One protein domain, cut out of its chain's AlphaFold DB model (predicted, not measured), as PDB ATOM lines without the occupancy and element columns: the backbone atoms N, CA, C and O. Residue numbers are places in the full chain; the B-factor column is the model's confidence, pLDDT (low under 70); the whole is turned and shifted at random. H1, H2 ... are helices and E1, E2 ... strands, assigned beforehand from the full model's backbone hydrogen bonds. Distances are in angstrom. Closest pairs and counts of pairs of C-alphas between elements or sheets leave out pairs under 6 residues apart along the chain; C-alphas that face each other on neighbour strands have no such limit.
ATOM      1  N   PHE A   6       1.230 -23.197 -16.534       95.56
ATOM      2  CA  PHE A   6       1.116 -22.969 -17.979       95.56
ATOM      3  C   PHE A   6      -0.343 -22.676 -18.335       95.56
ATOM      4  O   PHE A   6      -1.247 -23.365 -17.865       95.56
ATOM      5  N   ALA A   7      -0.575 -21.708 -19.216       95.31
ATOM      6  CA  ALA A   7      -1.895 -21.391 -19.749       95.31
ATOM      7  C   ALA A   7      -1.900 -21.507 -21.278       95.31
ATOM      8  O   ALA A   7      -0.958 -21.081 -21.948       95.31
ATOM      9  N   VAL A   8      -2.978 -22.062 -21.835       94.75
ATOM     10  CA  VAL A   8      -3.235 -22.072 -23.282       94.75
ATOM     11  C   VAL A   8      -4.439 -21.185 -23.561       94.75
ATOM     12  O   VAL A   8      -5.568 -21.524 -23.196       94.75
ATOM     13  N   VAL A   9      -4.186 -20.042 -24.193       92.81
ATOM     14  CA  VAL A   9      -5.179 -19.004 -24.492       92.81
ATOM     15  C   VAL A   9      -5.636 -19.157 -25.938       92.81
ATOM     16  O   VAL A   9      -4.814 -19.182 -26.851       92.81
ATOM     17  N   ARG A  10      -6.944 -19.253 -26.177       89.44
ATOM     18  CA  ARG A  10      -7.517 -19.298 -27.529       89.44
ATOM     19  C   ARG A  10      -7.873 -17.902 -28.029       89.44
ATOM     20  O   ARG A  10      -8.340 -17.057 -27.267       89.44
ATOM     21  N   SER A  11      -7.761 -17.688 -29.339       86.62
ATOM     22  CA  SER A  11      -8.227 -16.462 -30.012       86.62
ATOM     23  C   SER A  11      -9.733 -16.198 -29.833       86.62
ATOM     24  O   SER A  11     -10.193 -15.077 -30.031       86.62
ATOM     25  N   ASP A  12     -10.506 -17.213 -29.429       82.19
ATOM     26  CA  ASP A  12     -11.932 -17.134 -29.079       82.19
ATOM     27  C   ASP A  12     -12.203 -16.965 -27.564       82.19
ATOM     28  O   ASP A  12     -13.303 -17.252 -27.099       82.19
ATOM     29  N   LYS A  13     -11.219 -16.456 -26.804       83.88
ATOM     30  CA  LYS A  13     -11.280 -16.097 -25.366       83.88
ATOM     31  C   LYS A  13     -11.375 -17.252 -24.360       83.88
ATOM     32  O   LYS A  13     -11.413 -16.995 -23.159       83.88
ATOM     33  N   HIS A  14     -11.372 -18.505 -24.802       84.50
ATOM     34  CA  HIS A  14     -11.273 -19.645 -23.888       84.50
ATOM     35  C   HIS A  14      -9.840 -19.811 -23.361       84.50
ATOM     36  O   HIS A  14      -8.880 -19.682 -24.124       84.50
ATOM     37  N   VAL A  15      -9.691 -20.165 -22.081       89.25
ATOM     38  CA  VAL A  15      -8.385 -20.420 -21.448       89.25
ATOM     39  C   VAL A  15      -8.375 -21.805 -20.798       89.25
ATOM     40  O   VAL A  15      -9.329 -22.198 -20.123       89.25
ATOM     41  N   LEU A  16      -7.287 -22.551 -21.004       92.00
ATOM     42  CA  LEU A  16      -6.973 -23.793 -20.295       92.00
ATOM     43  C   LEU A  16      -5.767 -23.556 -19.379       92.00
ATOM     44  O   LEU A  16      -4.656 -23.380 -19.877       92.00
ATOM     45  N   HIS A  17      -5.974 -23.595 -18.061       93.31
ATOM     46  CA  HIS A  17      -4.883 -23.583 -17.082       93.31
ATOM     47  C   HIS A  17      -4.402 -25.015 -16.801       93.31
ATOM     48  O   HIS A  17      -5.167 -25.888 -16.385       93.31
ATOM     49  N   ILE A  18      -3.111 -25.252 -17.013       93.88
ATOM     50  CA  ILE A  18      -2.417 -26.521 -16.797       93.88
ATOM     51  C   ILE A  18      -1.864 -26.499 -15.367       93.88
ATOM     52  O   ILE A  18      -0.702 -26.186 -15.123       93.88
ATOM     53  N   THR A  19      -2.741 -26.776 -14.401       89.19
ATOM     54  CA  THR A  19      -2.434 -26.696 -12.961       89.19
ATOM     55  C   THR A  19      -1.844 -27.979 -12.375       89.19
ATOM     56  O   THR A  19      -1.237 -27.935 -11.306       89.19
ATOM     57  N   LYS A  20      -2.000 -29.126 -13.050       91.44
ATOM     58  CA  LYS A  20      -1.469 -30.424 -12.608       91.44
ATOM     59  C   LYS A  20      -0.295 -30.841 -13.501       91.44
ATOM     60  O   LYS A  20      -0.520 -31.169 -14.666       91.44
ATOM     61  N   PRO A  21       0.952 -30.863 -13.003       92.31
ATOM     62  CA  PRO A  21       2.062 -31.380 -13.790       92.31
ATOM     63  C   PRO A  21       1.961 -32.898 -13.989       92.31
ATOM     64  O   PRO A  21       1.177 -33.587 -13.334       92.31
ATOM     65  N   ASN A  22       2.779 -33.422 -14.904       91.38
ATOM     66  CA  ASN A  22       2.870 -34.835 -15.292       91.38
ATOM     67  C   ASN A  22       1.532 -35.459 -15.749       91.38
ATOM     68  O   ASN A  22       1.416 -36.675 -15.852       91.38
ATOM     69  N   THR A  23       0.530 -34.624 -16.038       91.81
ATOM     70  CA  THR A  23      -0.785 -35.007 -16.560       91.81
ATOM     71  C   THR A  23      -0.822 -34.705 -18.057       91.81
ATOM     72  O   THR A  23      -0.470 -33.597 -18.463       91.81
ATOM     73  N   LEU A  24      -1.241 -35.670 -18.883       92.56
ATOM     74  CA  LEU A  24      -1.447 -35.451 -20.318       92.56
ATOM     75  C   LEU A  24      -2.808 -34.778 -20.544       92.56
ATOM     76  O   LEU A  24      -3.849 -35.429 -20.478       92.56
ATOM     77  N   TYR A  25      -2.795 -33.482 -20.841       91.81
ATOM     78  CA  TYR A  25      -3.978 -32.751 -21.293       91.81
ATOM     79  C   TYR A  25      -4.124 -32.921 -22.808       91.81
ATOM     80  O   TYR A  25      -3.138 -32.852 -23.543       91.81
ATOM     81  N   ILE A  26      -5.349 -33.118 -23.299       88.12
ATOM     82  CA  ILE A  26      -5.620 -33.294 -24.732       88.12
ATOM     83  C   ILE A  26      -6.566 -32.196 -25.216       88.12
ATOM     84  O   ILE A  26      -7.677 -32.050 -24.712       88.12
ATOM     85  N   ILE A  27      -6.134 -31.450 -26.234       84.69
ATOM     86  CA  ILE A  27      -6.980 -30.517 -26.980       84.69
ATOM     87  C   ILE A  27      -7.492 -31.238 -28.232       84.69
ATOM     88  O   ILE A  27      -6.732 -31.854 -28.989       84.69
ATOM     89  N   GLY A  28      -8.805 -31.177 -28.443       77.88
ATOM     90  CA  GLY A  28      -9.493 -31.949 -29.469       77.88
ATOM     91  C   GLY A  28     -10.904 -31.448 -29.774       77.88
ATOM     92  O   GLY A  28     -11.313 -30.379 -29.323       77.88
ATOM     93  N   ARG A  29     -11.647 -32.236 -30.555       67.31
ATOM     94  CA  ARG A  29     -13.058 -32.001 -30.894       67.31
ATOM     95  C   ARG A  29     -13.956 -32.935 -30.083       67.31
ATOM     96  O   ARG A  29     -13.712 -34.139 -30.050       67.31
ATOM     97  N   GLY A  30     -15.001 -32.375 -29.471       56.62
ATOM     98  CA  GLY A  30     -16.017 -33.138 -28.739       56.62
ATOM     99  C   GLY A  30     -16.818 -34.095 -29.633       56.62
ATOM    100  O   GLY A  30     -16.818 -33.972 -30.859       56.62
ATOM    101  N   LYS A  31     -17.515 -35.055 -29.008       51.78
ATOM    102  CA  LYS A  31     -18.347 -36.054 -29.710       51.78
ATOM    103  C   LYS A  31     -19.588 -35.423 -30.374       51.78
ATOM    104  O   LYS A  31     -20.005 -35.874 -31.435       51.78
ATOM    105  N   SER A  32     -20.146 -34.370 -29.774       48.16
ATOM    106  CA  SER A  32     -21.379 -33.677 -30.172       48.16
ATOM    107  C   SER A  32     -21.135 -32.517 -31.153       48.16
ATOM    108  O   SER A  32     -21.315 -31.346 -30.818       48.16
ATOM    109  N   LEU A  33     -20.738 -32.829 -32.391       44.91
ATOM    110  CA  LEU A  33     -20.730 -31.840 -33.477       44.91
ATOM    111  C   LEU A  33     -22.129 -31.712 -34.119       44.91
ATOM    112  O   LEU A  33     -22.755 -32.738 -34.391       44.91
ATOM    113  N   PRO A  34     -22.606 -30.490 -34.431       42.00
ATOM    114  CA  PRO A  34     -23.823 -30.279 -35.217       42.00
ATOM    115  C   PRO A  34     -23.767 -31.002 -36.568       42.00
ATOM    116  O   PRO A  34     -22.702 -31.106 -37.175       42.00
ATOM    117  N   THR A  35     -24.908 -31.438 -37.106       44.53
ATOM    118  CA  THR A  35     -24.961 -32.209 -38.366       44.53
ATOM    119  C   THR A  35     -24.400 -31.443 -39.576       44.53
ATOM    120  O   THR A  35     -23.899 -32.052 -40.513       44.53
ATOM    121  N   SER A  36     -24.412 -30.107 -39.537       41.00
ATOM    122  CA  SER A  36     -23.746 -29.214 -40.502       41.00
ATOM    123  C   SER A  36     -22.211 -29.224 -40.399       41.00
ATOM    124  O   SER A  36     -21.524 -29.005 -41.395       41.00
ATOM    125  N   GLN A  37     -21.675 -29.481 -39.203       40.59
ATOM    126  CA  GLN A  37     -20.246 -29.604 -38.900       40.59
ATOM    127  C   GLN A  37     -19.759 -31.065 -38.940       40.59
ATOM    128  O   GLN A  37     -18.553 -31.320 -39.015       40.59
ATOM    129  N   SER A  38     -20.688 -32.027 -38.987       46.56
ATOM    130  CA  SER A  38     -20.477 -33.384 -39.504       46.56
ATOM    131  C   SER A  38     -20.247 -33.333 -41.021       46.56
ATOM    132  O   SER A  38     -21.044 -33.799 -41.836       46.56
ATOM    133  N   ILE A  39     -19.142 -32.696 -41.419       42.22
ATOM    134  CA  ILE A  39     -18.736 -32.573 -42.816       42.22
ATOM    135  C   ILE A  39     -18.541 -33.992 -43.354       42.22
ATOM    136  O   ILE A  39     -17.634 -34.704 -42.920       42.22
ATOM    137  N   ALA A  40     -19.349 -34.381 -44.345       41.88
ATOM    138  CA  ALA A  40     -19.386 -35.719 -44.951       41.88
ATOM    139  C   ALA A  40     -18.101 -36.127 -45.719       41.88
ATOM    140  O   ALA A  40     -18.100 -37.054 -46.527       41.88
ATOM    141  N   GLN A  41     -16.986 -35.438 -45.470       44.41
ATOM    142  CA  GLN A  41     -15.646 -35.751 -45.944       44.41
ATOM    143  C   GLN A  41     -14.757 -36.082 -44.736       44.41
ATOM    144  O   GLN A  41     -14.120 -35.209 -44.148       44.41
ATOM    145  N   SER A  42     -14.665 -37.370 -44.402       46.16
ATOM    146  CA  SER A  42     -13.971 -37.944 -43.230       46.16
ATOM    147  C   SER A  42     -12.438 -37.745 -43.167       46.16
ATOM    148  O   SER A  42     -11.743 -38.426 -42.419       46.16
ATOM    149  N   LYS A  43     -11.876 -36.807 -43.940       46.47
ATOM    150  CA  LYS A  43     -10.429 -36.599 -44.138       46.47
ATOM    151  C   LYS A  43      -9.751 -35.744 -43.052       46.47
ATOM    152  O   LYS A  43      -8.522 -35.758 -42.969       46.47
ATOM    153  N   TYR A  44     -10.523 -35.010 -42.245       45.62
ATOM    154  CA  TYR A  44     -10.024 -33.949 -41.349       45.62
ATOM    155  C   TYR A  44     -10.440 -34.088 -39.872       45.62
ATOM    156  O   TYR A  44     -10.233 -33.162 -39.090       45.62
ATOM    157  N   ILE A  45     -11.039 -35.214 -39.473       50.69
ATOM    158  CA  ILE A  45     -11.627 -35.386 -38.133       50.69
ATOM    159  C   ILE A  45     -10.801 -36.377 -37.304       50.69
ATOM    160  O   ILE A  45     -11.236 -37.485 -37.006       50.69
ATOM    161  N   ALA A  46      -9.598 -35.963 -36.901       53.91
ATOM    162  CA  ALA A  46      -8.994 -36.531 -35.700       53.91
ATOM    163  C   ALA A  46      -9.692 -35.921 -34.471       53.91
ATOM    164  O   ALA A  46      -9.767 -34.693 -34.361       53.91
ATOM    165  N   ARG A  47     -10.217 -36.771 -33.571       61.44
ATOM    166  CA  ARG A  47     -10.843 -36.335 -32.307       61.44
ATOM    167  C   ARG A  47      -9.812 -35.657 -31.409       61.44
ATOM    168  O   ARG A  47     -10.015 -34.521 -30.998       61.44
ATOM    169  N   HIS A  48      -8.677 -36.316 -31.188       64.38
ATOM    170  CA  HIS A  48      -7.533 -35.770 -30.460       64.38
ATOM    171  C   HIS A  48      -6.583 -35.094 -31.442       64.38
ATOM    172  O   HIS A  48      -6.249 -35.668 -32.479       64.38
ATOM    173  N   GLN A  49      -6.204 -33.850 -31.149       75.69
ATOM    174  CA  GLN A  49      -5.493 -32.994 -32.096       75.69
ATOM    175  C   GLN A  49      -4.107 -32.626 -31.559       75.69
ATOM    176  O   GLN A  49      -3.113 -32.914 -32.228       75.69
ATOM    177  N   ILE A  50      -4.031 -32.128 -30.322       87.75
ATOM    178  CA  ILE A  50      -2.782 -31.866 -29.590       87.75
ATOM    179  C   ILE A  50      -2.822 -32.583 -28.235       87.75
ATOM    180  O   ILE A  50      -3.834 -32.529 -27.541       87.75
ATOM    181  N   GLY A  51      -1.711 -33.206 -27.849       92.06
ATOM    182  CA  GLY A  51      -1.390 -33.556 -26.467       92.06
ATOM    183  C   GLY A  51      -0.417 -32.538 -25.863       92.06
ATOM    184  O   GLY A  51       0.481 -32.044 -26.552       92.06
ATOM    185  N   LEU A  52      -0.612 -32.228 -24.585       95.12
ATOM    186  CA  LEU A  52       0.151 -31.268 -23.787       95.12
ATOM    187  C   LEU A  52       0.577 -31.943 -22.477       95.12
ATOM    188  O   LEU A  52      -0.276 -32.446 -21.746       95.12
ATOM    189  N   LEU A  53       1.871 -31.941 -22.157       96.38
ATOM    190  CA  LEU A  53       2.410 -32.577 -20.950       96.38
ATOM    191  C   LEU A  53       3.451 -31.676 -20.277       96.38
ATOM    192  O   LEU A  53       4.505 -31.400 -20.850       96.38
ATOM    193  N   TRP A  54       3.164 -31.228 -19.057       95.88
ATOM    194  CA  TRP A  54       4.071 -30.395 -18.263       95.88
ATOM    195  C   TRP A  54       4.999 -31.261 -17.403       95.88
ATOM    196  O   TRP A  54       4.545 -31.935 -16.479       95.88
ATOM    197  N   ASP A  55       6.300 -31.237 -17.695       93.81
ATOM    198  CA  ASP A  55       7.342 -31.842 -16.860       93.81
ATOM    199  C   ASP A  55       7.670 -30.896 -15.695       93.81
ATOM    200  O   ASP A  55       8.312 -29.859 -15.883       93.81
ATOM    201  N   ASP A  56       7.252 -31.274 -14.484       90.31
ATOM    202  CA  ASP A  56       7.496 -30.508 -13.253       90.31
ATOM    203  C   ASP A  56       8.990 -30.293 -12.957       90.31
ATOM    204  O   ASP A  56       9.394 -29.252 -12.432       90.31
ATOM    205  N   LYS A  57       9.826 -31.292 -13.259       90.69
ATOM    206  CA  LYS A  57      11.241 -31.316 -12.866       90.69
ATOM    207  C   LYS A  57      12.073 -30.396 -13.747       90.69
ATOM    208  O   LYS A  57      13.015 -29.784 -13.254       90.69
ATOM    209  N   LYS A  58      11.714 -30.293 -15.031       91.25
ATOM    210  CA  LYS A  58      12.332 -29.359 -15.986       91.25
ATOM    211  C   LYS A  58      11.611 -28.007 -16.064       91.25
ATOM    212  O   LYS A  58      12.193 -27.055 -16.568       91.25
ATOM    213  N   ASN A  59      10.371 -27.930 -15.577       93.50
ATOM    214  CA  ASN A  59       9.438 -26.818 -15.783       93.50
ATOM    215  C   ASN A  59       9.171 -26.520 -17.274       93.50
ATOM    216  O   ASN A  59       9.172 -25.369 -17.704       93.50
ATOM    217  N   VAL A  60       8.966 -27.577 -18.067       95.25
ATOM    218  CA  VAL A  60       8.796 -27.506 -19.530       95.25
ATOM    219  C   VAL A  60       7.443 -28.079 -19.932       95.25
ATOM    220  O   VAL A  60       7.113 -29.203 -19.547       95.25
ATOM    221  N   LEU A  61       6.686 -27.353 -20.754       97.06
ATOM    222  CA  LEU A  61       5.491 -27.881 -21.409       97.06
ATOM    223  C   LEU A  61       5.876 -28.519 -22.748       97.06
ATOM    224  O   LEU A  61       6.306 -27.832 -23.673       97.06
ATOM    225  N   SER A  62       5.719 -29.835 -22.848       97.06
ATOM    226  CA  SER A  62       5.919 -30.600 -24.082       97.06
ATOM    227  C   SER A  62       4.612 -30.705 -24.867       97.06
ATOM    228  O   SER A  62       3.550 -30.938 -24.289       97.06
ATOM    229  N   VAL A  63       4.696 -30.557 -26.187       95.75
ATOM    230  CA  VAL A  63       3.566 -30.447 -27.113       95.75
ATOM    231  C   VAL A  63       3.782 -31.373 -28.305       95.75
ATOM    232  O   VAL A  63       4.832 -31.347 -28.953       95.75
ATOM    233  N   GLY A  64       2.764 -32.175 -28.616       93.75
ATOM    234  CA  GLY A  64       2.795 -33.137 -29.715       93.75
ATOM    235  C   GLY A  64       1.432 -33.314 -30.373       93.75
ATOM    236  O   GLY A  64       0.391 -33.274 -29.718       93.75
ATOM    237  N   GLN A  65       1.427 -33.523 -31.682       90.62
ATOM    238  CA  GLN A  65       0.228 -33.785 -32.464       90.62
ATOM    239  C   GLN A  65      -0.165 -35.264 -32.334       90.62
ATOM    240  O   GLN A  65       0.555 -36.143 -32.803       90.62
ATOM    241  N   LEU A  66      -1.332 -35.529 -31.737       85.50
ATOM    242  CA  LEU A  66      -1.899 -36.880 -31.590       85.50
ATOM    243  C   LEU A  66      -2.710 -37.320 -32.824       85.50
ATOM    244  O   LEU A  66      -2.867 -38.508 -33.092       85.50
ATOM    245  N   GLY A  67      -3.261 -36.359 -33.569       76.44
ATOM    246  CA  GLY A  67      -4.174 -36.612 -34.683       76.44
ATOM    247  C   GLY A  67      -3.479 -36.742 -36.037       76.44
ATOM    248  O   GLY A  67      -2.490 -36.066 -36.307       76.44
ATOM    249  N   ARG A  68      -4.031 -37.542 -36.961       69.56
ATOM    250  CA  ARG A  68      -3.462 -37.681 -38.321       69.56
ATOM    251  C   ARG A  68      -3.507 -36.370 -39.121       69.56
ATOM    252  O   ARG A  68      -2.501 -36.013 -39.734       69.56
ATOM    253  N   ASN A  69      -4.634 -35.653 -39.057       65.00
ATOM    254  CA  ASN A  69      -4.914 -34.378 -39.728       65.00
ATOM    255  C   ASN A  69      -5.776 -33.461 -38.835       65.00
ATOM    256  O   ASN A  69      -6.580 -33.989 -38.061       65.00
ATOM    257  N   PRO A  70      -5.729 -32.128 -39.035       64.25
ATOM    258  CA  PRO A  70      -4.703 -31.376 -39.777       64.25
ATOM    259  C   PRO A  70      -3.361 -31.344 -39.016       64.25
ATOM    260  O   PRO A  70      -3.267 -31.867 -37.909       64.25
ATOM    261  N   THR A  71      -2.307 -30.783 -39.613       74.56
ATOM    262  CA  THR A  71      -1.032 -30.515 -38.915       74.56
ATOM    263  C   THR A  71      -1.057 -29.128 -38.280       74.56
ATOM    264  O   THR A  71      -1.612 -28.211 -38.878       74.56
ATOM    265  N   PHE A  72      -0.464 -28.978 -37.094       80.25
ATOM    266  CA  PHE A  72      -0.293 -27.681 -36.428       80.25
ATOM    267  C   PHE A  72       1.084 -27.086 -36.699       80.25
ATOM    268  O   PHE A  72       2.061 -27.811 -36.890       80.25
ATOM    269  N   PHE A  73       1.161 -25.762 -36.628       82.31
ATOM    270  CA  PHE A  73       2.387 -24.998 -36.806       82.31
ATOM    271  C   PHE A  73       2.544 -24.002 -35.652       82.31
ATOM    272  O   PHE A  73       1.574 -23.386 -35.230       82.31
ATOM    273  N   SER A  74       3.766 -23.842 -35.155       82.50
ATOM    274  CA  SER A  74       4.264 -22.565 -34.635       82.50
ATOM    275  C   SER A  74       4.956 -21.819 -35.783       82.50
ATOM    276  O   SER A  74       5.274 -22.430 -36.805       82.50
ATOM    277  N   LYS A  75       5.183 -20.509 -35.624       76.56
ATOM    278  CA  LYS A  75       5.664 -19.530 -36.626       76.56
ATOM    279  C   LYS A  75       6.639 -20.056 -37.697       76.56
ATOM    280  O   LYS A  75       6.496 -19.674 -38.854       76.56
ATOM    281  N   SER A  76       7.575 -20.938 -37.326       74.81
ATOM    282  CA  SER A  76       8.459 -21.650 -38.270       74.81
ATOM    283  C   SER A  76       8.694 -23.136 -37.932       74.81
ATOM    284  O   SER A  76       9.633 -23.734 -38.453       74.81
ATOM    285  N   ILE A  77       7.886 -23.747 -37.054       84.69
ATOM    286  CA  ILE A  77       8.051 -25.143 -36.600       84.69
ATOM    287  C   ILE A  77       6.733 -25.905 -36.769       84.69
ATOM    288  O   ILE A  77       5.723 -25.540 -36.174       84.69
ATOM    289  N   ALA A  78       6.737 -27.007 -37.522       88.25
ATOM    290  CA  ALA A  78       5.613 -27.944 -37.529       88.25
ATOM    291  C   ALA A  78       5.571 -28.730 -36.206       88.25
ATOM    292  O   ALA A  78       6.599 -29.242 -35.761       88.25
ATOM    293  N   VAL A  79       4.394 -28.852 -35.585       89.62
ATOM    294  CA  VAL A  79       4.244 -29.600 -34.327       89.62
ATOM    295  C   VAL A  79       4.538 -31.091 -34.579       89.62
ATOM    296  O   VAL A  79       3.901 -31.693 -35.449       89.62
ATOM    297  N   PRO A  80       5.480 -31.710 -33.841       91.19
ATOM    298  CA  PRO A  80       5.867 -33.106 -34.035       91.19
ATOM    299  C   PRO A  80       4.692 -34.070 -33.861       91.19
ATOM    300  O   PRO A  80       3.910 -33.940 -32.918       91.19
ATOM    301  N   LYS A  81       4.572 -35.063 -34.751       90.50
ATOM    302  CA  LYS A  81       3.530 -36.094 -34.653       90.50
ATOM    303  C   LYS A  81       3.961 -37.201 -33.698       90.50
ATOM    304  O   LYS A  81       4.994 -37.832 -33.905       90.50
ATOM    305  N   VAL A  82       3.132 -37.454 -32.694       89.75
ATOM    306  CA  VAL A  82       3.256 -38.590 -31.777       89.75
ATOM    307  C   VAL A  82       2.834 -39.840 -32.543       89.75
ATOM    308  O   VAL A  82       1.709 -39.903 -33.045       89.75
ATOM    309  N   ASN A  83       3.722 -40.828 -32.677       84.81
ATOM    310  CA  ASN A  83       3.373 -42.061 -33.383       84.81
ATOM    311  C   ASN A  83       2.568 -42.987 -32.463       84.81
ATOM    312  O   ASN A  83       3.126 -43.708 -31.639       84.81
ATOM    313  N   VAL A  84       1.245 -42.942 -32.608       80.50
ATOM    314  CA  VAL A  84       0.300 -43.747 -31.829       80.50
ATOM    315  C   VAL A  84      -0.178 -44.930 -32.676       80.50
ATOM    316  O   VAL A  84      -0.937 -44.761 -33.635       80.50
ATOM    317  N   GLU A  85       0.266 -46.141 -32.336       72.44
ATOM    318  CA  GLU A  85      -0.083 -47.361 -33.073       72.44
ATOM    319  C   GLU A  85      -1.493 -47.866 -32.717       72.44
ATOM    320  O   GLU A  85      -1.693 -48.596 -31.750       72.44
ATOM    321  N   GLY A  86      -2.488 -47.483 -33.523       65.94
ATOM    322  CA  GLY A  86      -3.862 -47.991 -33.439       65.94
ATOM    323  C   GLY A  86      -4.923 -46.913 -33.664       65.94
ATOM    324  O   GLY A  86      -4.633 -45.851 -34.214       65.94
ATOM    325  N   ASP A  87      -6.157 -47.188 -33.230       58.91
ATOM    326  CA  ASP A  87      -7.115 -46.140 -32.840       58.91
ATOM    327  C   ASP A  87      -7.137 -46.087 -31.313       58.91
ATOM    328  O   ASP A  87      -7.994 -46.654 -30.645       58.91
ATOM    329  N   VAL A  88      -6.096 -45.476 -30.755       56.31
ATOM    330  CA  VAL A  88      -5.882 -45.395 -29.307       56.31
ATOM    331  C   VAL A  88      -6.560 -44.127 -28.782       56.31
ATOM    332  O   VAL A  88      -5.928 -43.282 -28.157       56.31
ATOM    333  N   THR A  89      -7.839 -43.921 -29.112       59.88
ATOM    334  CA  THR A  89      -8.592 -42.773 -28.579       59.88
ATOM    335  C   THR A  89      -8.949 -42.963 -27.109       59.88
ATOM    336  O   THR A  89      -9.074 -41.976 -26.394       59.88
ATOM    337  N   ASP A  90      -9.061 -44.212 -26.659       66.56
ATOM    338  CA  ASP A  90      -9.742 -44.540 -25.403       66.56
ATOM    339  C   ASP A  90      -8.771 -45.076 -24.324       66.56
ATOM    340  O   ASP A  90      -9.186 -45.394 -23.216       66.56
ATOM    341  N   ASP A  91      -7.465 -45.146 -24.620       83.00
ATOM    342  CA  ASP A  91      -6.420 -45.622 -23.700       83.00
ATOM    343  C   ASP A  91      -5.379 -44.522 -23.429       83.00
ATOM    344  O   ASP A  91      -4.430 -44.298 -24.189       83.00
ATOM    345  N   MET A  92      -5.583 -43.817 -22.314       81.56
ATOM    346  CA  MET A  92      -4.736 -42.704 -21.883       81.56
ATOM    347  C   MET A  92      -3.335 -43.136 -21.435       81.56
ATOM    348  O   MET A  92      -2.399 -42.344 -21.559       81.56
ATOM    349  N   GLU A  93      -3.150 -44.371 -20.957       86.56
ATOM    350  CA  GLU A  93      -1.828 -44.863 -20.551       86.56
ATOM    351  C   GLU A  93      -0.950 -45.120 -21.776       86.56
ATOM    352  O   GLU A  93       0.190 -44.648 -21.827       86.56
ATOM    353  N   LYS A  94      -1.496 -45.769 -22.815       85.94
ATOM    354  CA  LYS A  94      -0.817 -45.931 -24.110       85.94
ATOM    355  C   LYS A  94      -0.534 -44.583 -24.771       85.94
ATOM    356  O   LYS A  94       0.575 -44.393 -25.273       85.94
ATOM    357  N   LEU A  95      -1.478 -43.634 -24.741       86.31
ATOM    358  CA  LEU A  95      -1.248 -42.273 -25.246       86.31
ATOM    359  C   LEU A  95      -0.111 -41.567 -24.495       86.31
ATOM    360  O   LEU A  95       0.783 -41.015 -25.134       86.31
ATOM    361  N   MET A  96      -0.096 -41.622 -23.160       89.25
ATOM    362  CA  MET A  96       0.964 -41.026 -22.341       89.25
ATOM    363  C   MET A  96       2.326 -41.692 -22.583       89.25
ATOM    364  O   MET A  96       3.326 -40.990 -22.726       89.25
ATOM    365  N   CYS A  97       2.375 -43.023 -22.707       89.00
ATOM    366  CA  CYS A  97       3.604 -43.749 -23.030       89.00
ATOM    367  C   CYS A  97       4.128 -43.398 -24.429       89.00
ATOM    368  O   CYS A  97       5.324 -43.149 -24.582       89.00
ATOM    369  N   ALA A  98       3.255 -43.316 -25.439       89.88
ATOM    370  CA  ALA A  98       3.629 -42.910 -26.794       89.88
ATOM    371  C   ALA A  98       4.114 -41.450 -26.843       89.88
ATOM    372  O   ALA A  98       5.100 -41.146 -27.516       89.88
ATOM    373  N   PHE A  99       3.471 -40.555 -26.083       91.69
ATOM    374  CA  PHE A  99       3.874 -39.156 -25.947       91.69
ATOM    375  C   PHE A  99       5.267 -39.038 -25.312       91.69
ATOM    376  O   PHE A  99       6.162 -38.451 -25.909       91.69
ATOM    377  N   LEU A 100       5.487 -39.675 -24.155       90.81
ATOM    378  CA  LEU A 100       6.783 -39.709 -23.461       90.81
ATOM    379  C   LEU A 100       7.900 -40.379 -24.280       90.81
ATOM    380  O   LEU A 100       9.065 -40.019 -24.126       90.81
ATOM    381  N   SER A 101       7.552 -41.333 -25.148       91.62
ATOM    382  CA  SER A 101       8.500 -42.028 -26.032       91.62
ATOM    383  C   SER A 101       8.768 -41.291 -27.350       91.62
ATOM    384  O   SER A 101       9.635 -41.716 -28.112       91.62
ATOM    385  N   THR A 102       8.035 -40.214 -27.658       91.56
ATOM    386  CA  THR A 102       8.220 -39.459 -28.905       91.56
ATOM    387  C   THR A 102       9.432 -38.528 -28.775       91.56
ATOM    388  O   THR A 102       9.407 -37.607 -27.956       91.56
ATOM    389  N   PRO A 103      10.505 -38.718 -29.568       89.44
ATOM    390  CA  PRO A 103      11.649 -37.819 -29.540       89.44
ATOM    391  C   PRO A 103      11.290 -36.460 -30.151       89.44
ATOM    392  O   PRO A 103      10.441 -36.365 -31.036       89.44
ATOM    393  N   ASN A 104      12.012 -35.418 -29.736       90.75
ATOM    394  CA  ASN A 104      11.962 -34.084 -30.343       90.75
ATOM    395  C   ASN A 104      10.560 -33.439 -30.355       90.75
ATOM    396  O   ASN A 104      10.212 -32.763 -31.320       90.75
ATOM    397  N   LEU A 105       9.755 -33.632 -29.300       94.12
ATOM    398  CA  LEU A 105       8.514 -32.871 -29.086       94.12
ATOM    399  C   LEU A 105       8.774 -31.356 -29.057       94.12
ATOM    400  O   LEU A 105       9.853 -30.911 -28.659       94.12
ATOM    401  N   LEU A 106       7.767 -30.560 -29.428       95.69
ATOM    402  CA  LEU A 106       7.850 -29.105 -29.326       95.69
ATOM    403  C   LEU A 106       7.758 -28.714 -27.846       95.69
ATOM    404  O   LEU A 106       6.822 -29.108 -27.158       95.69
ATOM    405  N   THR A 107       8.739 -27.971 -27.346       96.44
ATOM    406  CA  THR A 107       8.903 -27.684 -25.915       96.44
ATOM    407  C   THR A 107       8.841 -26.190 -25.636       96.44
ATOM    408  O   THR A 107       9.502 -25.407 -26.310       96.44
ATOM    409  N   PHE A 108       8.066 -25.798 -24.627       96.62
ATOM    410  CA  PHE A 108       7.945 -24.417 -24.167       96.62
ATOM    411  C   PHE A 108       8.541 -24.286 -22.768       96.62
ATOM    412  O   PHE A 108       8.129 -24.994 -21.844       96.62
ATOM    413  N   THR A 109       9.507 -23.380 -22.626       96.31
ATOM    414  CA  THR A 109      10.298 -23.184 -21.405       96.31
ATOM    415  C   THR A 109      10.225 -21.714 -20.986       96.31
ATOM    416  O   THR A 109      10.555 -20.850 -21.800       96.31
ATOM    417  N   PRO A 110       9.811 -21.384 -19.752       94.69
ATOM    418  CA  PRO A 110       9.762 -19.999 -19.296       94.69
ATOM    419  C   PRO A 110      11.168 -19.441 -19.046       94.69
ATOM    420  O   PRO A 110      12.025 -20.127 -18.486       94.69
ATOM    421  N   ALA A 111      11.404 -18.191 -19.449       93.50
ATOM    422  CA  ALA A 111      12.707 -17.534 -19.358       93.50
ATOM    423  C   ALA A 111      12.587 -16.084 -18.854       93.50
ATOM    424  O   ALA A 111      11.863 -15.276 -19.426       93.50
ATOM    425  N   ASN A 112      13.328 -15.742 -17.793       89.44
ATOM    426  CA  ASN A 112      13.312 -14.399 -17.183       89.44
ATOM    427  C   ASN A 112      14.001 -13.327 -18.050       89.44
ATOM    428  O   ASN A 112      13.774 -12.138 -17.872       89.44
ATOM    429  N   ASN A 113      14.888 -13.742 -18.956       89.88
ATOM    430  CA  ASN A 113      15.745 -12.875 -19.770       89.88
ATOM    431  C   ASN A 113      15.187 -12.630 -21.186       89.88
ATOM    432  O   ASN A 113      15.953 -12.363 -22.113       89.88
ATOM    433  N   VAL A 114      13.876 -12.809 -21.368       91.44
ATOM    434  CA  VAL A 114      13.189 -12.864 -22.663       91.44
ATOM    435  C   VAL A 114      11.870 -12.094 -22.552       91.44
ATOM    436  O   VAL A 114      11.082 -12.369 -21.653       91.44
ATOM    437  N   SER A 115      11.633 -11.130 -23.448       90.31
ATOM    438  CA  SER A 115      10.436 -10.265 -23.446       90.31
ATOM    439  C   SER A 115       9.322 -10.727 -24.394       90.31
ATOM    440  O   SER A 115       8.155 -10.430 -24.165       90.31
ATOM    441  N   GLU A 116       9.668 -11.463 -25.449       91.69
ATOM    442  CA  GLU A 116       8.749 -12.037 -26.440       91.69
ATOM    443  C   GLU A 116       9.121 -13.501 -26.685       91.69
ATOM    444  O   GLU A 116      10.271 -13.880 -26.489       91.69
ATOM    445  N   ALA A 117       8.191 -14.345 -27.135       92.69
ATOM    446  CA  ALA A 117       8.500 -15.755 -27.359       92.69
ATOM    447  C   ALA A 117       9.544 -15.956 -28.484       92.69
ATOM    448  O   ALA A 117       9.311 -15.569 -29.633       92.69
ATOM    449  N   VAL A 118      10.665 -16.617 -28.171       93.81
ATOM    450  CA  VAL A 118      11.807 -16.846 -29.079       93.81
ATOM    451  C   VAL A 118      11.986 -18.337 -29.359       93.81
ATOM    452  O   VAL A 118      12.045 -19.155 -28.444       93.81
ATOM    453  N   VAL A 119      12.133 -18.699 -30.635       92.25
ATOM    454  CA  VAL A 119      12.488 -20.064 -31.056       92.25
ATOM    455  C   VAL A 119      13.961 -20.351 -30.746       92.25
ATOM    456  O   VAL A 119      14.841 -19.595 -31.157       92.25
ATOM    457  N   GLN A 120      14.236 -21.469 -30.073       91.25
ATOM    458  CA  GLN A 120      15.580 -21.960 -29.774       91.25
ATOM    459  C   GLN A 120      15.795 -23.329 -30.440       91.25
ATOM    460  O   GLN A 120      15.276 -24.352 -29.997       91.25
ATOM    461  N   GLY A 121      16.577 -23.356 -31.522       87.75
ATOM    462  CA  GLY A 121      16.760 -24.566 -32.328       87.75
ATOM    463  C   GLY A 121      15.471 -24.997 -33.040       87.75
ATOM    464  O   GLY A 121      14.638 -24.167 -33.389       87.75
ATOM    465  N   ASN A 122      15.310 -26.301 -33.274       87.50
ATOM    466  CA  ASN A 122      14.244 -26.814 -34.146       87.50
ATOM    467  C   ASN A 122      12.930 -27.137 -33.413       87.50
ATOM    468  O   ASN A 122      11.900 -27.279 -34.066       87.50
ATOM    469  N   THR A 123      12.964 -27.327 -32.089       91.62
ATOM    470  CA  THR A 123      11.837 -27.890 -31.313       91.62
ATOM    471  C   THR A 123      11.703 -27.311 -29.901       91.62
ATOM    472  O   THR A 123      11.000 -27.888 -29.071       91.62
ATOM    473  N   SER A 124      12.339 -26.176 -29.602       93.94
ATOM    474  CA  SER A 124      12.183 -25.480 -28.319       93.94
ATOM    475  C   SER A 124      11.826 -24.010 -28.524       93.94
ATOM    476  O   SER A 124      12.243 -23.377 -29.493       93.94
ATOM    477  N   VAL A 125      11.038 -23.465 -27.602       96.12
ATOM    478  CA  VAL A 125      10.606 -22.068 -27.565       96.12
ATOM    479  C   VAL A 125      10.785 -21.552 -26.141       96.12
ATOM    480  O   VAL A 125      10.227 -22.106 -25.192       96.12
ATOM    481  N   LEU A 126      11.556 -20.479 -25.995       95.62
ATOM    482  CA  LEU A 126      11.611 -19.704 -24.761       95.62
ATOM    483  C   LEU A 126      10.409 -18.763 -24.737       95.62
ATOM    484  O   LEU A 126      10.192 -18.034 -25.705       95.62
ATOM    485  N   ILE A 127       9.635 -18.774 -23.654       95.19
ATOM    486  CA  ILE A 127       8.475 -17.890 -23.478       95.19
ATOM    487  C   ILE A 127       8.691 -16.920 -22.308       95.19
ATOM    488  O   ILE A 127       9.293 -17.308 -21.301       95.19
ATOM    489  N   PRO A 128       8.220 -15.664 -22.423       94.06
ATOM    490  CA  PRO A 128       8.274 -14.707 -21.331       94.06
ATOM    491  C   PRO A 128       7.342 -15.128 -20.189       94.06
ATOM    492  O   PRO A 128       6.333 -15.816 -20.386       94.06
ATOM    493  N   TYR A 129       7.657 -14.652 -18.990       92.44
ATOM    494  CA  TYR A 129       6.726 -14.684 -17.867       92.44
ATOM    495  C   TYR A 129       5.566 -13.720 -18.151       92.44
ATOM    496  O   TYR A 129       5.776 -12.611 -18.637       92.44
ATOM    497  N   THR A 130       4.339 -14.164 -17.891       89.56
ATOM    498  CA  THR A 130       3.100 -13.430 -18.172       89.56
ATOM    499  C   THR A 130       2.324 -13.217 -16.874       89.56
ATOM    500  O   THR A 130       2.108 -14.172 -16.128       89.56
ATOM    501  N   ASP A 131       1.870 -11.989 -16.620       87.31
ATOM    502  CA  ASP A 131       0.980 -11.690 -15.494       87.31
ATOM    503  C   ASP A 131      -0.434 -12.241 -15.735       87.31
ATOM    504  O   ASP A 131      -0.938 -12.223 -16.863       87.31
ATOM    505  N   SER A 132      -1.118 -12.686 -14.677       82.38
ATOM    506  CA  SER A 132      -2.442 -13.329 -14.757       82.38
ATOM    507  C   SER A 132      -3.493 -12.494 -15.504       82.38
ATOM    508  O   SER A 132      -4.335 -13.037 -16.217       82.38
ATOM    509  N   THR A 133      -3.420 -11.162 -15.410       80.06
ATOM    510  CA  THR A 133      -4.295 -10.225 -16.138       80.06
ATOM    511  C   THR A 133      -4.082 -10.269 -17.653       80.06
ATOM    512  O   THR A 133      -5.046 -10.197 -18.414       80.06
ATOM    513  N   ALA A 134      -2.841 -10.448 -18.113       78.31
ATOM    514  CA  ALA A 134      -2.506 -10.558 -19.530       78.31
ATOM    515  C   ALA A 134      -2.882 -11.930 -20.120       78.31
ATOM    516  O   ALA A 134      -3.122 -12.034 -21.324       78.31
ATOM    517  N   ILE A 135      -3.009 -12.984 -19.304       79.38
ATOM    518  CA  ILE A 135      -3.478 -14.309 -19.755       79.38
ATOM    519  C   ILE A 135      -4.923 -14.241 -20.285       79.38
ATOM    520  O   ILE A 135      -5.247 -14.919 -21.256       79.38
ATOM    521  N   ALA A 136      -5.769 -13.366 -19.732       75.44
ATOM    522  CA  ALA A 136      -7.149 -13.177 -20.190       75.44
ATOM    523  C   ALA A 136      -7.280 -12.500 -21.577       75.44
ATOM    524  O   ALA A 136      -8.368 -12.495 -22.157       75.44
ATOM    525  N   VAL A 137      -6.202 -11.926 -22.128       82.69
ATOM    526  CA  VAL A 137      -6.227 -11.226 -23.424       82.69
ATOM    527  C   VAL A 137      -6.051 -12.234 -24.574       82.69
ATOM    528  O   VAL A 137      -4.970 -12.818 -24.700       82.69
ATOM    529  N   PRO A 138      -7.057 -12.458 -25.443       81.75
ATOM    530  CA  PRO A 138      -6.937 -13.420 -26.539       81.75
ATOM    531  C   PRO A 138      -5.860 -12.982 -27.552       81.75
ATOM    532  O   PRO A 138      -5.755 -11.789 -27.842       81.75
ATOM    533  N   PRO A 139      -5.077 -13.914 -28.131       80.06
ATOM    534  CA  PRO A 139      -4.143 -13.590 -29.206       80.06
ATOM    535  C   PRO A 139      -4.894 -13.069 -30.441       80.06
ATOM    536  O   PRO A 139      -5.889 -13.658 -30.875       80.06
ATOM    537  N   ALA A 140      -4.403 -11.979 -31.035       79.50
ATOM    538  CA  ALA A 140      -4.925 -11.485 -32.304       79.50
ATOM    539  C   ALA A 140      -4.545 -12.444 -33.443       79.50
ATOM    540  O   ALA A 140      -3.393 -12.857 -33.553       79.50
ATOM    541  N   LEU A 141      -5.486 -12.756 -34.343       69.31
ATOM    542  CA  LEU A 141      -5.255 -13.681 -35.469       69.31
ATOM    543  C   LEU A 141      -4.145 -13.221 -36.438       69.31
ATOM    544  O   LEU A 141      -3.598 -14.033 -37.176       69.31
ATOM    545  N   SER A 142      -3.796 -11.931 -36.428       72.88
ATOM    546  CA  SER A 142      -2.684 -11.343 -37.183       72.88
ATOM    547  C   SER A 142      -1.316 -11.457 -36.490       72.88
ATOM    548  O   SER A 142      -0.297 -11.185 -37.121       72.88
ATOM    549  N   GLN A 143      -1.265 -11.848 -35.212       75.00
ATOM    550  CA  GLN A 143      -0.052 -11.898 -34.388       75.00
ATOM    551  C   GLN A 143       0.373 -13.349 -34.118       75.00
ATOM    552  O   GLN A 143       0.274 -13.857 -33.004       75.00
ATOM    553  N   ILE A 144       0.872 -14.026 -35.155       83.50
ATOM    554  CA  ILE A 144       1.426 -15.383 -35.029       83.50
ATOM    555  C   ILE A 144       2.854 -15.301 -34.450       83.50
ATOM    556  O   ILE A 144       3.830 -15.036 -35.162       83.50
ATOM    557  N   GLY A 145       2.963 -15.491 -33.132       89.12
ATOM    558  CA  GLY A 145       4.215 -15.555 -32.374       89.12
ATOM    559  C   GLY A 145       4.840 -16.956 -32.331       89.12
ATOM    560  O   GLY A 145       4.324 -17.909 -32.909       89.12
ATOM    561  N   ALA A 146       5.974 -17.107 -31.635       91.06
ATOM    562  CA  ALA A 146       6.599 -18.424 -31.438       91.06
ATOM    563  C   ALA A 146       5.865 -19.283 -30.385       91.06
ATOM    564  O   ALA A 146       5.821 -20.506 -30.514       91.06
ATOM    565  N   SER A 147       5.244 -18.638 -29.389       93.12
ATOM    566  CA  SER A 147       4.303 -19.220 -28.414       93.12
ATOM    567  C   SER A 147       3.014 -19.753 -29.051       93.12
ATOM    568  O   SER A 147       2.257 -20.491 -28.420       93.12
ATOM    569  N   THR A 148       2.749 -19.352 -30.292       92.44
ATOM    570  CA  THR A 148       1.438 -19.428 -30.922       92.44
ATOM    571  C   THR A 148       1.331 -20.658 -31.823       92.44
ATOM    572  O   THR A 148       2.075 -20.789 -32.793       92.44
ATOM    573  N   LEU A 149       0.391 -21.557 -31.519       91.50
ATOM    574  CA  LEU A 149       0.056 -22.732 -32.322       91.50
ATOM    575  C   LEU A 149      -1.180 -22.451 -33.180       91.50
ATOM    576  O   LEU A 149      -2.257 -22.150 -32.660       91.50
ATOM    577  N   PHE A 150      -1.051 -22.609 -34.491       87.62
ATOM    578  CA  PHE A 150      -2.117 -22.358 -35.454       87.62
ATOM    579  C   PHE A 150      -2.321 -23.534 -36.416       87.62
ATOM    580  O   PHE A 150      -1.443 -24.371 -36.647       87.62
ATOM    581  N   PHE A 151      -3.534 -23.599 -36.959       83.12
ATOM    582  CA  PHE A 151      -3.898 -24.453 -38.086       83.12
ATOM    583  C   PHE A 151      -3.514 -23.774 -39.413       83.12
ATOM    584  O   PHE A 151      -3.387 -22.551 -39.432       83.12
ATOM    585  N   PRO A 152      -3.414 -24.510 -40.538       78.62
ATOM    586  CA  PRO A 152      -3.362 -23.905 -41.868       78.62
ATOM    587  C   PRO A 152      -4.467 -22.839 -42.024       78.62
ATOM    588  O   PRO A 152      -5.625 -23.133 -41.691       78.62
ATOM    589  N   PRO A 153      -4.140 -21.605 -42.459       72.62
ATOM    590  CA  PRO A 153      -5.067 -20.470 -42.417       72.62
ATOM    591  C   PRO A 153      -6.320 -20.687 -43.278       72.62
ATOM    592  O   PRO A 153      -7.375 -20.130 -42.983       72.62
ATOM    593  N   GLU A 154      -6.241 -21.562 -44.281       73.44
ATOM    594  CA  GLU A 154      -7.346 -21.973 -45.151       73.44
ATOM    595  C   GLU A 154      -8.473 -22.698 -44.393       73.44
ATOM    596  O   GLU A 154      -9.579 -22.829 -44.914       73.44
ATOM    597  N   LEU A 155      -8.210 -23.181 -43.171       71.19
ATOM    598  CA  LEU A 155      -9.210 -23.834 -42.323       71.19
ATOM    599  C   LEU A 155     -10.013 -22.853 -41.453       71.19
ATOM    600  O   LEU A 155     -11.024 -23.267 -40.889       71.19
ATOM    601  N   GLY A 156      -9.573 -21.595 -41.308       69.19
ATOM    602  CA  GLY A 156     -10.270 -20.571 -40.509       69.19
ATOM    603  C   GLY A 156     -10.465 -20.918 -39.023       69.19
ATOM    604  O   GLY A 156     -11.379 -20.398 -38.386       69.19
ATOM    605  N   LEU A 157      -9.659 -21.833 -38.476       78.06
ATOM    606  CA  LEU A 157      -9.819 -22.356 -37.116       78.06
ATOM    607  C   LEU A 157      -9.151 -21.456 -36.054       78.06
ATOM    608  O   LEU A 157      -8.171 -20.779 -36.370       78.06
ATOM    609  N   PRO A 158      -9.623 -21.483 -34.788       79.81
ATOM    610  CA  PRO A 158      -9.025 -20.721 -33.695       79.81
ATOM    611  C   PRO A 158      -7.534 -21.004 -33.493       79.81
ATOM    612  O   PRO A 158      -7.068 -22.138 -33.625       79.81
ATOM    613  N   VAL A 159      -6.812 -19.956 -33.110       88.69
ATOM    614  CA  VAL A 159      -5.382 -19.985 -32.799       88.69
ATOM    615  C   VAL A 159      -5.195 -20.173 -31.292       88.69
ATOM    616  O   VAL A 159      -5.977 -19.639 -30.501       88.69
ATOM    617  N   LEU A 160      -4.178 -20.939 -30.895       91.38
ATOM    618  CA  LEU A 160      -3.790 -21.166 -29.501       91.38
ATOM    619  C   LEU A 160      -2.497 -20.399 -29.207       91.38
ATOM    620  O   LEU A 160      -1.603 -20.378 -30.045       91.38
ATOM    621  N   ASP A 161      -2.349 -19.834 -28.017       94.38
ATOM    622  CA  ASP A 161      -1.130 -19.146 -27.588       94.38
ATOM    623  C   ASP A 161      -0.717 -19.630 -26.193       94.38
ATOM    624  O   ASP A 161      -1.530 -19.651 -25.265       94.38
ATOM    625  N   ILE A 162       0.527 -20.100 -26.071       95.44
ATOM    626  CA  ILE A 162       1.057 -20.747 -24.865       95.44
ATOM    627  C   ILE A 162       1.805 -19.722 -24.016       95.44
ATOM    628  O   ILE A 162       2.798 -19.139 -24.453       95.44
ATOM    629  N   ARG A 163       1.341 -19.537 -22.779       95.12
ATOM    630  CA  ARG A 163       1.856 -18.552 -21.820       95.12
ATOM    631  C   ARG A 163       2.256 -19.227 -20.512       95.12
ATOM    632  O   ARG A 163       1.764 -20.311 -20.195       95.12
ATOM    633  N   TYR A 164       3.139 -18.580 -19.757       94.81
ATOM    634  CA  TYR A 164       3.555 -19.045 -18.435       94.81
ATOM    635  C   TYR A 164       3.233 -18.004 -17.369       94.81
ATOM    636  O   TYR A 164       3.742 -16.885 -17.401       94.81
ATOM    637  N   GLU A 165       2.392 -18.395 -16.424       92.38
ATOM    638  CA  GLU A 165       1.978 -17.601 -15.280       92.38
ATOM    639  C   GLU A 165       3.051 -17.672 -14.195       92.38
ATOM    640  O   GLU A 165       3.237 -18.703 -13.547       92.38
ATOM    641  N   GLY A 166       3.788 -16.582 -14.002       85.69
ATOM    642  CA  GLY A 166       4.825 -16.516 -12.980       85.69
ATOM    643  C   GLY A 166       4.252 -16.420 -11.569       85.69
ATOM    644  O   GLY A 166       3.440 -15.545 -11.293       85.69
TER     645      GLY A 166
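This is residues 6 to 166 of the 463 residues of the protein "WWE domain containing protein, putative" of Angomonas deanei (UniProt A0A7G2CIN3). With little regular structure, this is a sandwich, two sheets partly face to face: a strongly twisted, mixed sheet E3 E4 E5 E6 E8 E7 and a small antiparallel one, E2 E1 E9. H1 packs across E3, E4 and E5 on one face of the large sheet, and the short H2 packs over E1 of the small one; residues 32 to 42 stick out. The 161 printed residues, mixed in class, run E1 E2 E3 E4 E5 H1 E6 E7 E8 H2 E9, 60 in named elements; compact, radius of gyration of the C-alphas 15.5 A, spans 48 by 34 by 27 A.

E1, residues 6 to 10, begins at C-alpha (1.116, -22.969, -17.979). E2 is 15 to 18, E3 24 to 28, E4 48 to 55, 20.5 A long, E5 60 to 65, H1 92 to 101, 13.9 A, E6 106 to 110, E7 118 to 120, E8 124 to 127, H2 132 to 135. E9, 160 to 165, ends at (1.978, -17.601, -15.280).

In the meander E3 E4 E5, successive antiparallel neighbours, N 25 and O 52, and N 53 and O 62, are 2.9 A apart, within hydrogen-bond range. H1, whose O i to N i+4 pairs are all within range, runs across the strands, height 9.8 A; the closest C-alphas to E3 are Met 96 and Leu 24, 6.4 A.

The printed part has no cut. Links E3 to E4, E5 to H1 and H2 to E9 are long. Residues 29 to 48 are under pLDDT 70, among others.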